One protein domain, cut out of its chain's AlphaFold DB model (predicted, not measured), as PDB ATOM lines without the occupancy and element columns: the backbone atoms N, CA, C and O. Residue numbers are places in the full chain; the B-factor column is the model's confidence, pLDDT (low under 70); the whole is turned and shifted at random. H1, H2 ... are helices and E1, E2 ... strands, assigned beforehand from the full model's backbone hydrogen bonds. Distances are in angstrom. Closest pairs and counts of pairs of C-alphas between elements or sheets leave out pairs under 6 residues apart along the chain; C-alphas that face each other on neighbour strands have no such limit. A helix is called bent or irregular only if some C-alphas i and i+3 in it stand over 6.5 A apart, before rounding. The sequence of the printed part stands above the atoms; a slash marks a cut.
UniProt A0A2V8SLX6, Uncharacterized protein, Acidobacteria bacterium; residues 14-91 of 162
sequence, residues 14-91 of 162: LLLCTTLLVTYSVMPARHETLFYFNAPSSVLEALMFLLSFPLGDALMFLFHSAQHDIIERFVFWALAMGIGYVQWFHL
ATOM      1  N   LEU A  14     290.998 249.791 154.044       82.06
ATOM      2  CA  LEU A  14     290.977 250.892 153.077       82.06
ATOM      3  C   LEU A  14     292.243 250.916 152.220       82.06
ATOM      4  O   LEU A  14     292.137 251.070 151.010       82.06
ATOM      5  N   LEU A  15     293.418 250.715 152.822       84.62
ATOM      6  CA  LEU A  15     294.678 250.637 152.082       84.62
ATOM      7  C   LEU A  15     294.684 249.470 151.091       84.62
ATOM      8  O   LEU A  15     295.082 249.648 149.941       84.62
ATOM      9  N   LEU A  16     294.219 248.291 151.507       84.00
ATOM     10  CA  LEU A  16     294.099 247.118 150.639       84.00
ATOM     11  C   LEU A  16     293.102 247.366 149.498       84.00
ATOM     12  O   LEU A  16     293.390 247.058 148.347       84.00
ATOM     13  N   CYS A  17     291.973 248.008 149.791       82.88
ATOM     14  CA  CYS A  17     290.991 248.426 148.799       82.88
ATOM     15  C   CYS A  17     291.586 249.382 147.759       82.88
ATOM     16  O   CYS A  17     291.529 249.127 146.559       82.88
ATOM     17  N   THR A  18     292.195 250.481 148.203       82.50
ATOM     18  CA  THR A  18     292.732 251.491 147.289       82.50
ATOM     19  C   THR A  18     293.896 250.948 146.473       82.50
ATOM     20  O   THR A  18     294.001 251.247 145.289       82.50
ATOM     21  N   THR A  19     294.757 250.122 147.074       84.25
ATOM     22  CA  THR A  19     295.864 249.482 146.347       84.25
ATOM     23  C   THR A  19     295.352 248.499 145.303       84.25
ATOM     24  O   THR A  19     295.825 248.547 144.168       84.25
ATOM     25  N   LEU A  20     294.352 247.671 145.624       82.81
ATOM     26  CA  LEU A  20     293.709 246.785 144.651       82.81
ATOM     27  C   LEU A  20     293.057 247.577 143.517       82.81
ATOM     28  O   LEU A  20     293.298 247.253 142.362       82.81
ATOM     29  N   LEU A  21     292.317 248.646 143.819       83.56
ATOM     30  CA  LEU A  21     291.673 249.496 142.813       83.56
ATOM     31  C   LEU A  21     292.690 250.127 141.851       83.56
ATOM     32  O   LEU A  21     292.510 250.087 140.633       83.56
ATOM     33  N   VAL A  22     293.779 250.690 142.384       82.75
ATOM     34  CA  VAL A  22     294.851 251.283 141.570       82.75
ATOM     35  C   VAL A  22     295.533 250.211 140.723       82.75
ATOM     36  O   VAL A  22     295.708 250.396 139.521       82.75
ATOM     37  N   THR A  23     295.847 249.058 141.315       81.88
ATOM     38  CA  THR A  23     296.476 247.936 140.601       81.88
ATOM     39  C   THR A  23     295.566 247.411 139.487       81.88
ATOM     40  O   THR A  23     296.019 247.207 138.364       81.88
ATOM     41  N   TYR A  24     294.264 247.283 139.755       77.69
ATOM     42  CA  TYR A  24     293.244 246.892 138.780       77.69
ATOM     43  C   TYR A  24     293.066 247.917 137.647       77.69
ATOM     44  O   TYR A  24     292.589 247.597 136.562       77.69
ATOM     45  N   SER A  25     293.430 249.177 137.865       76.75
ATOM     46  CA  SER A  25     293.233 250.228 136.860       76.75
ATOM     47  C   SER A  25     294.445 250.410 135.948       76.75
ATOM     48  O   SER A  25     294.282 250.730 134.776       76.75
ATOM     49  N   VAL A  26     295.654 250.191 136.471       76.69
ATOM     50  CA  VAL A  26     296.918 250.507 135.777       76.69
ATOM     51  C   VAL A  26     297.524 249.293 135.062       76.69
ATOM     52  O   VAL A  26     298.358 249.448 134.172       76.69
ATOM     53  N   MET A  27     297.126 248.071 135.419       75.62
ATOM     54  CA  MET A  27     297.728 246.866 134.853       75.62
ATOM     55  C   MET A  27     297.232 246.624 133.403       75.62
ATOM     56  O   MET A  27     296.026 246.539 133.177       75.62
ATOM     57  N   PRO A  28     298.129 246.496 132.403       59.91
ATOM     58  CA  PRO A  28     297.772 246.549 130.975       59.91
ATOM     59  C   PRO A  28     297.275 245.220 130.377       59.91
ATOM     60  O   PRO A  28     297.272 245.048 129.157       59.91
ATOM     61  N   ALA A  29     296.901 244.244 131.202       65.88
ATOM     62  CA  ALA A  29     296.601 242.911 130.702       65.88
ATOM     63  C   ALA A  29     295.177 242.811 130.132       65.88
ATOM     64  O   ALA A  29     294.243 243.423 130.646       65.88
ATOM     65  N   ARG A  30     295.024 242.024 129.062       69.69
ATOM     66  CA  ARG A  30     293.738 241.759 128.410       69.69
ATOM     67  C   ARG A  30     293.267 240.361 128.779       69.69
ATOM     68  O   ARG A  30     293.774 239.384 128.238       69.69
ATOM     69  N   HIS A  31     292.315 240.282 129.695       69.94
ATOM     70  CA  HIS A  31     291.614 239.050 130.032       69.94
ATOM     71  C   HIS A  31     290.112 239.248 129.857       69.94
ATOM     72  O   HIS A  31     289.605 240.363 129.984       69.94
ATOM     73  N   GLU A  32     289.408 238.161 129.585       73.19
ATOM     74  CA  GLU A  32     287.955 238.113 129.706       73.19
ATOM     75  C   GLU A  32     287.627 237.624 131.112       73.19
ATOM     76  O   GLU A  32     288.131 236.587 131.557       73.19
ATOM     77  N   THR A  33     286.844 238.405 131.844       74.81
ATOM     78  CA  THR A  33     286.371 238.046 133.180       74.81
ATOM     79  C   THR A  33     284.852 238.029 133.221       74.81
ATOM     80  O   THR A  33     284.185 238.243 132.211       74.81
ATOM     81  N   LEU A  34     284.296 237.709 134.390       71.00
ATOM     82  CA  LEU A  34     282.860 237.513 134.572       71.00
ATOM     83  C   LEU A  34     282.082 238.806 134.291       71.00
ATOM     84  O   LEU A  34     280.936 238.753 133.850       71.00
ATOM     85  N   PHE A  35     282.737 239.949 134.510       71.06
ATOM     86  CA  PHE A  35     282.175 241.274 134.296       71.06
ATOM     87  C   PHE A  35     282.795 241.995 133.074       71.06
ATOM     88  O   PHE A  35     282.080 242.530 132.235       71.06
ATOM     89  N   TYR A  36     284.115 242.002 132.874       71.56
ATOM     90  CA  TYR A  36     284.719 242.898 131.874       71.56
ATOM     91  C   TYR A  36     285.459 242.168 130.745       71.56
ATOM     92  O   TYR A  36     286.246 241.248 130.971       71.56
ATOM     93  N   PHE A  37     285.291 242.670 129.516       70.50
ATOM     94  CA  PHE A  37     286.194 242.374 128.403       70.50
ATOM     95  C   PHE A  37     287.430 243.281 128.506       70.50
ATOM     96  O   PHE A  37     287.305 244.500 128.601       70.50
ATOM     97  N   ASN A  38     288.635 242.703 128.475       71.38
ATOM     98  CA  ASN A  38     289.918 243.388 128.730       71.38
ATOM     99  C   ASN A  38     290.132 243.822 130.194       71.38
ATOM    100  O   ASN A  38     290.598 244.931 130.488       71.38
ATOM    101  N   ALA A  39     289.816 242.932 131.129       71.56
ATOM    102  CA  ALA A  39     290.160 243.086 132.533       71.56
ATOM    103  C   ALA A  39     291.637 242.721 132.806       71.56
ATOM    104  O   ALA A  39     292.213 241.871 132.121       71.56
ATOM    105  N   PRO A  40     292.253 243.290 133.856       72.62
ATOM    106  CA  PRO A  40     293.656 243.040 134.162       72.62
ATOM    107  C   PRO A  40     293.921 241.656 134.766       72.62
ATOM    108  O   PRO A  40     294.968 241.074 134.496       72.62
ATOM    109  N   SER A  41     293.011 241.115 135.587       78.88
ATOM    110  CA  SER A  41     293.137 239.771 136.177       78.88
ATOM    111  C   SER A  41     291.833 239.310 136.840       78.88
ATOM    112  O   SER A  41     291.194 240.081 137.557       78.88
ATOM    113  N   SER A  42     291.492 238.026 136.676       74.88
ATOM    114  CA  SER A  42     290.347 237.375 137.333       74.88
ATOM    115  C   SER A  42     290.519 237.216 138.849       74.88
ATOM    116  O   SER A  42     289.547 237.289 139.594       74.88
ATOM    117  N   VAL A  43     291.753 237.046 139.335       77.50
ATOM    118  CA  VAL A  43     292.045 236.932 140.778       77.50
ATOM    119  C   VAL A  43     291.798 238.263 141.480       77.50
ATOM    120  O   VAL A  43     291.240 238.315 142.573       77.50
ATOM    121  N   LEU A  44     292.212 239.350 140.836       74.12
ATOM    122  CA  LEU A  44     292.069 240.696 141.372       74.12
ATOM    123  C   LEU A  44     290.589 241.098 141.405       74.12
ATOM    124  O   LEU A  44     290.125 241.638 142.403       74.12
ATOM    125  N   GLU A  45     289.830 240.711 140.381       75.38
ATOM    126  CA  GLU A  45     288.371 240.819 140.351       75.38
ATOM    127  C   GLU A  45     287.696 240.025 141.471       75.38
ATOM    128  O   GLU A  45     286.867 240.578 142.187       75.38
ATOM    129  N   ALA A  46     288.097 238.770 141.700       74.25
ATOM    130  CA  ALA A  46     287.563 237.957 142.791       74.25
ATOM    131  C   ALA A  46     287.845 238.569 144.176       74.25
ATOM    132  O   ALA A  46     286.992 238.524 145.062       74.25
ATOM    133  N   LEU A  47     289.019 239.180 144.370       77.50
ATOM    134  CA  LEU A  47     289.356 239.885 145.609       77.50
ATOM    135  C   LEU A  47     288.499 241.134 145.802       77.50
ATOM    136  O   LEU A  47     287.962 241.348 146.889       77.50
ATOM    137  N   MET A  48     288.353 241.952 144.761       76.19
ATOM    138  CA  MET A  48     287.504 243.135 144.842       76.19
ATOM    139  C   MET A  48     286.032 242.748 145.065       76.19
ATOM    140  O   MET A  48     285.354 243.370 145.886       76.19
ATOM    141  N   PHE A  49     285.573 241.669 144.426       72.94
ATOM    142  CA  PHE A  49     284.250 241.084 144.622       72.94
ATOM    143  C   PHE A  49     284.034 240.668 146.081       72.94
ATOM    144  O   PHE A  49     283.108 241.155 146.732       72.94
ATOM    145  N   LEU A  50     284.951 239.871 146.640       76.31
ATOM    146  CA  LEU A  50     284.903 239.405 148.028       76.31
ATOM    147  C   LEU A  50     284.840 240.565 149.031       76.31
ATOM    148  O   LEU A  50     284.107 240.491 150.017       76.31
ATOM    149  N   LEU A  51     285.583 241.649 148.787       72.44
ATOM    150  CA  LEU A  51     285.574 242.815 149.672       72.44
ATOM    151  C   LEU A  51     284.267 243.622 149.609       72.44
ATOM    152  O   LEU A  51     283.906 244.264 150.597       72.44
ATOM    153  N   SER A  52     283.562 243.587 148.480       69.38
ATOM    154  CA  SER A  52     282.311 244.328 148.251       69.38
ATOM    155  C   SER A  52     281.029 243.551 148.604       69.38
ATOM    156  O   SER A  52     279.959 244.146 148.727       69.38
ATOM    157  N   PHE A  53     281.123 242.238 148.815       66.62
ATOM    158  CA  PHE A  53     280.000 241.350 149.134       66.62
ATOM    159  C   PHE A  53     279.402 241.618 150.534       66.62
ATOM    160  O   PHE A  53     280.183 241.871 151.458       66.62
ATOM    161  N   PRO A  54     278.075 241.483 150.781       63.41
ATOM    162  CA  PRO A  54     276.984 241.129 149.845       63.41
ATOM    163  C   PRO A  54     276.245 242.279 149.118       63.41
ATOM    164  O   PRO A  54     275.563 242.036 148.129       63.41
ATOM    165  N   LEU A  55     276.312 243.522 149.584       60.62
ATOM    166  CA  LEU A  55     275.490 244.647 149.105       60.62
ATOM    167  C   LEU A  55     276.119 245.350 147.896       60.62
ATOM    168  O   LEU A  55     275.400 245.855 147.037       60.62
ATOM    169  N   GLY A  56     277.451 245.332 147.797       60.69
ATOM    170  CA  GLY A  56     278.156 245.749 146.587       60.69
ATOM    171  C   GLY A  56     277.821 244.851 145.395       60.69
ATOM    172  O   GLY A  56     277.579 245.371 144.315       60.69
ATOM    173  N   ASP A  57     277.700 243.537 145.615       61.94
ATOM    174  CA  ASP A  57     277.375 242.532 144.586       61.94
ATOM    175  C   ASP A  57     275.962 242.710 143.995       61.94
ATOM    176  O   ASP A  57     275.780 242.740 142.778       61.94
ATOM    177  N   ALA A  58     274.957 242.964 144.840       61.88
ATOM    178  CA  ALA A  58     273.600 243.255 144.368       61.88
ATOM    179  C   ALA A  58     273.544 244.492 143.450       61.88
ATOM    180  O   ALA A  58     272.783 244.524 142.483       61.88
ATOM    181  N   LEU A  59     274.373 245.505 143.726       63.31
ATOM    182  CA  LEU A  59     274.513 246.676 142.860       63.31
ATOM    183  C   LEU A  59     275.346 246.378 141.607       63.31
ATOM    184  O   LEU A  59     275.049 246.941 140.555       63.31
ATOM    185  N   MET A  60     276.321 245.464 141.675       64.88
ATOM    186  CA  MET A  60     277.044 244.998 140.488       64.88
ATOM    187  C   MET A  60     276.097 244.344 139.487       64.88
ATOM    188  O   MET A  60     276.096 244.730 138.327       64.88
ATOM    189  N   PHE A  61     275.232 243.429 139.924       64.81
ATOM    190  CA  PHE A  61     274.287 242.756 139.026       64.81
ATOM    191  C   PHE A  61     273.279 243.701 138.353       64.81
ATOM    192  O   PHE A  61     272.850 243.434 137.235       64.81
ATOM    193  N   LEU A  62     272.892 244.794 139.017       64.81
ATOM    194  CA  LEU A  62     271.878 245.725 138.506       64.81
ATOM    195  C   LEU A  62     272.422 246.739 137.495       64.81
ATOM    196  O   LEU A  62     271.674 247.182 136.626       64.81
ATOM    197  N   PHE A  63     273.691 247.130 137.618       65.94
ATOM    198  CA  PHE A  63     274.259 248.246 136.850       65.94
ATOM    199  C   PHE A  63     275.392 247.845 135.907       65.94
ATOM    200  O   PHE A  63     275.929 248.691 135.193       65.94
ATOM    201  N   HIS A  64     275.777 246.571 135.889       65.62
ATOM    202  CA  HIS A  64     276.915 246.137 135.102       65.62
ATOM    203  C   HIS A  64     276.548 245.845 133.633       65.62
ATOM    204  O   HIS A  64     275.640 245.074 133.332       65.62
ATOM    205  N   SER A  65     277.308 246.448 132.715       63.59
ATOM    206  CA  SER A  65     277.353 246.110 131.286       63.59
ATOM    207  C   SER A  65     278.804 245.828 130.897       63.59
ATOM    208  O   SER A  65     279.719 246.523 131.338       63.59
ATOM    209  N   ALA A  66     279.027 244.824 130.054       61.47
ATOM    210  CA  ALA A  66     280.365 244.348 129.705       61.47
ATOM    211  C   ALA A  66     281.167 245.310 128.794       61.47
ATOM    212  O   ALA A  66     282.323 245.036 128.479       61.47
ATOM    213  N   GLN A  67     280.563 246.423 128.352       63.75
ATOM    214  CA  GLN A  67     281.124 247.355 127.358       63.75
ATOM    215  C   GLN A  67     281.725 248.649 127.936       63.75
ATOM    216  O   GLN A  67     282.000 249.577 127.180       63.75
ATOM    217  N   HIS A  68     281.929 248.731 129.248       68.50
ATOM    218  CA  HIS A  68     282.412 249.960 129.877       68.50
ATOM    219  C   HIS A  68     283.926 250.180 129.699       68.50
ATOM    220  O   HIS A  68     284.724 249.241 129.786       68.50
ATOM    221  N   ASP A  69     284.319 251.437 129.493       72.44
ATOM    222  CA  ASP A  69     285.715 251.860 129.324       72.44
ATOM    223  C   ASP A  69     286.466 251.915 130.679       72.44
ATOM    224  O   ASP A  69     285.882 251.771 131.758       72.44
ATOM    225  N   ILE A  70     287.786 252.133 130.668       74.50
ATOM    226  CA  ILE A  70     288.650 252.087 131.872       74.50
ATOM    227  C   ILE A  70     288.160 253.036 132.982       74.50
ATOM    228  O   ILE A  70     288.210 252.689 134.165       74.50
ATOM    229  N   ILE A  71     287.677 254.227 132.613       78.31
ATOM    230  CA  ILE A  71     287.190 255.242 133.564       78.31
ATOM    231  C   ILE A  71     285.908 254.768 134.249       78.31
ATOM    232  O   ILE A  71     285.775 254.873 135.467       78.31
ATOM    233  N   GLU A  72     284.981 254.211 133.482       75.69
ATOM    234  CA  GLU A  72     283.711 253.697 133.988       75.69
ATOM    235  C   GLU A  72     283.951 252.501 134.914       75.69
ATOM    236  O   GLU A  72     283.370 252.431 135.997       75.69
ATOM    237  N   ARG A  73     284.909 251.634 134.566       75.56
ATOM    238  CA  ARG A  73     285.378 250.533 135.419       75.56
ATOM    239  C   ARG A  73     285.969 251.026 136.743       75.56
ATOM    240  O   ARG A  73     285.696 250.439 137.790       75.56
ATOM    241  N   PHE A  74     286.766 252.098 136.723       79.62
ATOM    242  CA  PHE A  74     287.313 252.705 137.942       79.62
ATOM    243  C   PHE A  74     286.206 253.273 138.834       79.62
ATOM    244  O   PHE A  74     286.161 252.971 140.027       79.62
ATOM    245  N   VAL A  75     285.295 254.066 138.259       82.06
ATOM    246  CA  VAL A  75     284.169 254.671 138.987       82.06
ATOM    247  C   VAL A  75     283.271 253.588 139.582       82.06
ATOM    248  O   VAL A  75     282.894 253.676 140.750       82.06
ATOM    249  N   PHE A  76     282.991 252.536 138.816       77.88
ATOM    250  CA  PHE A  76     282.212 251.387 139.256       77.88
ATOM    251  C   PHE A  76     282.812 250.732 140.504       77.88
ATOM    252  O   PHE A  76     282.141 250.605 141.531       77.88
ATOM    253  N   TRP A  77     284.095 250.365 140.457       79.38
ATOM    254  CA  TRP A  77     284.751 249.710 141.587       79.38
ATOM    255  C   TRP A  77     284.940 250.643 142.786       79.38
ATOM    256  O   TRP A  77     284.835 250.198 143.931       79.38
ATOM    257  N   ALA A  78     285.148 251.941 142.554       82.31
ATOM    258  CA  ALA A  78     285.196 252.943 143.614       82.31
ATOM    259  C   ALA A  78     283.852 253.057 144.355       82.31
ATOM    260  O   ALA A  78     283.824 253.084 145.589       82.31
ATOM    261  N   LEU A  79     282.732 253.065 143.623       81.69
ATOM    262  CA  LEU A  79     281.390 253.061 144.209       81.69
ATOM    263  C   LEU A  79     281.128 251.768 144.986       81.69
ATOM    264  O   LEU A  79     280.729 251.832 146.150       81.69
ATOM    265  N   ALA A  80     281.423 250.607 144.394       79.12
ATOM    266  CA  ALA A  80     281.272 249.308 145.047       79.12
ATOM    267  C   ALA A  80     282.076 249.219 146.357       79.12
ATOM    268  O   ALA A  80     281.579 248.707 147.361       79.12
ATOM    269  N   MET A  81     283.285 249.788 146.393       79.06
ATOM    270  CA  MET A  81     284.082 249.906 147.617       79.06
ATOM    271  C   MET A  81     283.452 250.829 148.657       79.06
ATOM    272  O   MET A  81     283.448 250.488 149.839       79.06
ATOM    273  N   GLY A  82     282.903 251.974 148.246       79.31
ATOM    274  CA  GLY A  82     282.186 252.881 149.144       79.31
ATOM    275  C   GLY A  82     280.974 252.208 149.794       79.31
ATOM    276  O   GLY A  82     280.778 252.302 151.006       79.31
ATOM    277  N   ILE A  83     280.208 251.449 149.012       79.94
ATOM    278  CA  ILE A  83     279.063 250.673 149.503       79.94
ATOM    279  C   ILE A  83     279.525 249.551 150.437       79.94
ATOM    280  O   ILE A  83     278.993 249.416 151.541       79.94
ATOM    281  N   GLY A  84     280.555 248.795 150.046       77.44
ATOM    282  CA  GLY A  84     281.168 247.768 150.888       77.44
ATOM    283  C   GLY A  84     281.669 248.336 152.218       77.44
ATOM    284  O   GLY A  84     281.453 247.738 153.270       77.44
ATOM    285  N   TYR A  85     282.251 249.538 152.215       78.50
ATOM    286  CA  TYR A  85     282.682 250.224 153.433       78.50
ATOM    287  C   TYR A  85     281.505 250.512 154.373       78.50
ATOM    288  O   TYR A  85     281.556 250.184 155.563       78.50
ATOM    289  N   VAL A  86     280.425 251.098 153.848       79.69
ATOM    290  CA  VAL A  86     279.214 251.386 154.633       79.69
ATOM    291  C   VAL A  86     278.623 250.089 155.183       79.69
ATOM    292  O   VAL A  86     278.280 250.008 156.362       79.69
ATOM    293  N   GLN A  87     278.580 249.041 154.373       80.19
ATOM    294  CA  GLN A  87     278.097 247.734 154.782       80.19
ATOM    295  C   GLN A  87     278.932 247.135 155.927       80.19
ATOM    296  O   GLN A  87     278.379 246.816 156.980       80.19
ATOM    297  N   TRP A  88     280.253 247.008 155.766       73.94
ATOM    298  CA  TRP A  88     281.141 246.372 156.749       73.94
ATOM    299  C   TRP A  88     281.285 247.162 158.048       73.94
ATOM    300  O   TRP A  88     281.360 246.571 159.127       73.94
ATOM    301  N   PHE A  89     281.313 248.494 157.975       75.50
ATOM    302  CA  PHE A  89     281.657 249.326 159.129       75.50
ATOM    303  C   PHE A  89     280.483 250.074 159.758       75.50
ATOM    304  O   PHE A  89     280.619 250.501 160.910       75.50
ATOM    305  N   HIS A  90     279.347 250.197 159.067       75.69
ATOM    306  CA  HIS A  90     278.141 250.835 159.599       75.69
ATOM    307  C   HIS A  90     276.962 249.864 159.689       75.69
ATOM    308  O   HIS A  90     276.385 249.732 160.768       75.69
ATOM    309  N   LEU A  91     276.645 249.137 158.615       71.94
ATOM    310  CA  LEU A  91     275.452 248.289 158.550       71.94
ATOM    311  C   LEU A  91     275.593 247.018 159.399       71.94
ATOM    312  O   LEU A  91     274.774 246.775 160.283       71.94
TER     313      LEU A  91
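This is residues 14 to 91 of the 162 residues of an uncharacterized protein of Acidobacteria bacterium (UniProt A0A2V8SLX6). A long helix, H4, runs through a small helical body, with H1 and H2 beside it in a three-helix bundle, the three lying roughly side by side, and with H3 folded back along H4 on the side away from H1. The loop that holds the short strand E1 lies at the end of the bundle where H1 ends and H2 begins. The printed part has 78 residues with four named helices and one named strand, in the order H1, E1, H2, H3, H4, and its class is mostly helix. It is compact, with a radius of gyration of the C-alphas of 11.7 A, and its C-alphas span 36 by 27 by 20 A.

H4, residues 70 to 91, is 30.0 A from first to last C-alpha, from (288.650, 252.087, 131.872) to (275.452, 248.289, 158.550). It is neither bent nor irregular, but only just: C-alphas 88 and 91 are 6.3 A apart. H1, residues 14 to 26, is 18.3 A long and begins at C-alpha 14 at (290.977, 250.892, 153.077). H2, residues 42 to 52, is 15.2 A long. H3 is residues 55 to 63, 12.8 A, and E1 is residues 37 to 39, 5.8 A.

H4 is the hub and touches H1, H2 and H3. H1 touches H4 at a shallow tilt of 14 degrees, opposite ways; their closest C-alphas, of Ser 25 and Phe 74, are 6.5 A apart. H2 touches H4 with residues 77 to 85 of H4 alone, the same way at a tilt of 38 degrees, only just steep; the closest C-alphas are those of Ser 52 and Gly 84, 4.5 A. H3 and H4 form a helical hairpin and touch with residues 80 to 87 of H4 alone, at a shallow tilt of 34 degrees, only just short of steep; the closest C-alphas are those of Gly 56 and Ala 80, 5.0 A. H1 and H2 touch, opposite ways at 35.1 degrees, only just steep, and the C-alphas of Tyr 24 and Leu 44 are closest at 6.8 A. H1 and H3 are apart. E1 pairs with no named strand, but residues 31 to 32 pair antiparallel with its residues 37 to 39. In H1, H2, H3 and H4 every O i to N i+4 pair is within hydrogen-bond range.

The two C-alphas farthest apart, of Arg 30 and His 90, are 36.0 A apart. The printed part has no cut and no long link. The mean pLDDT of the printed part is 73.9; residues 28 to 31 and 52 to 68 are under 70.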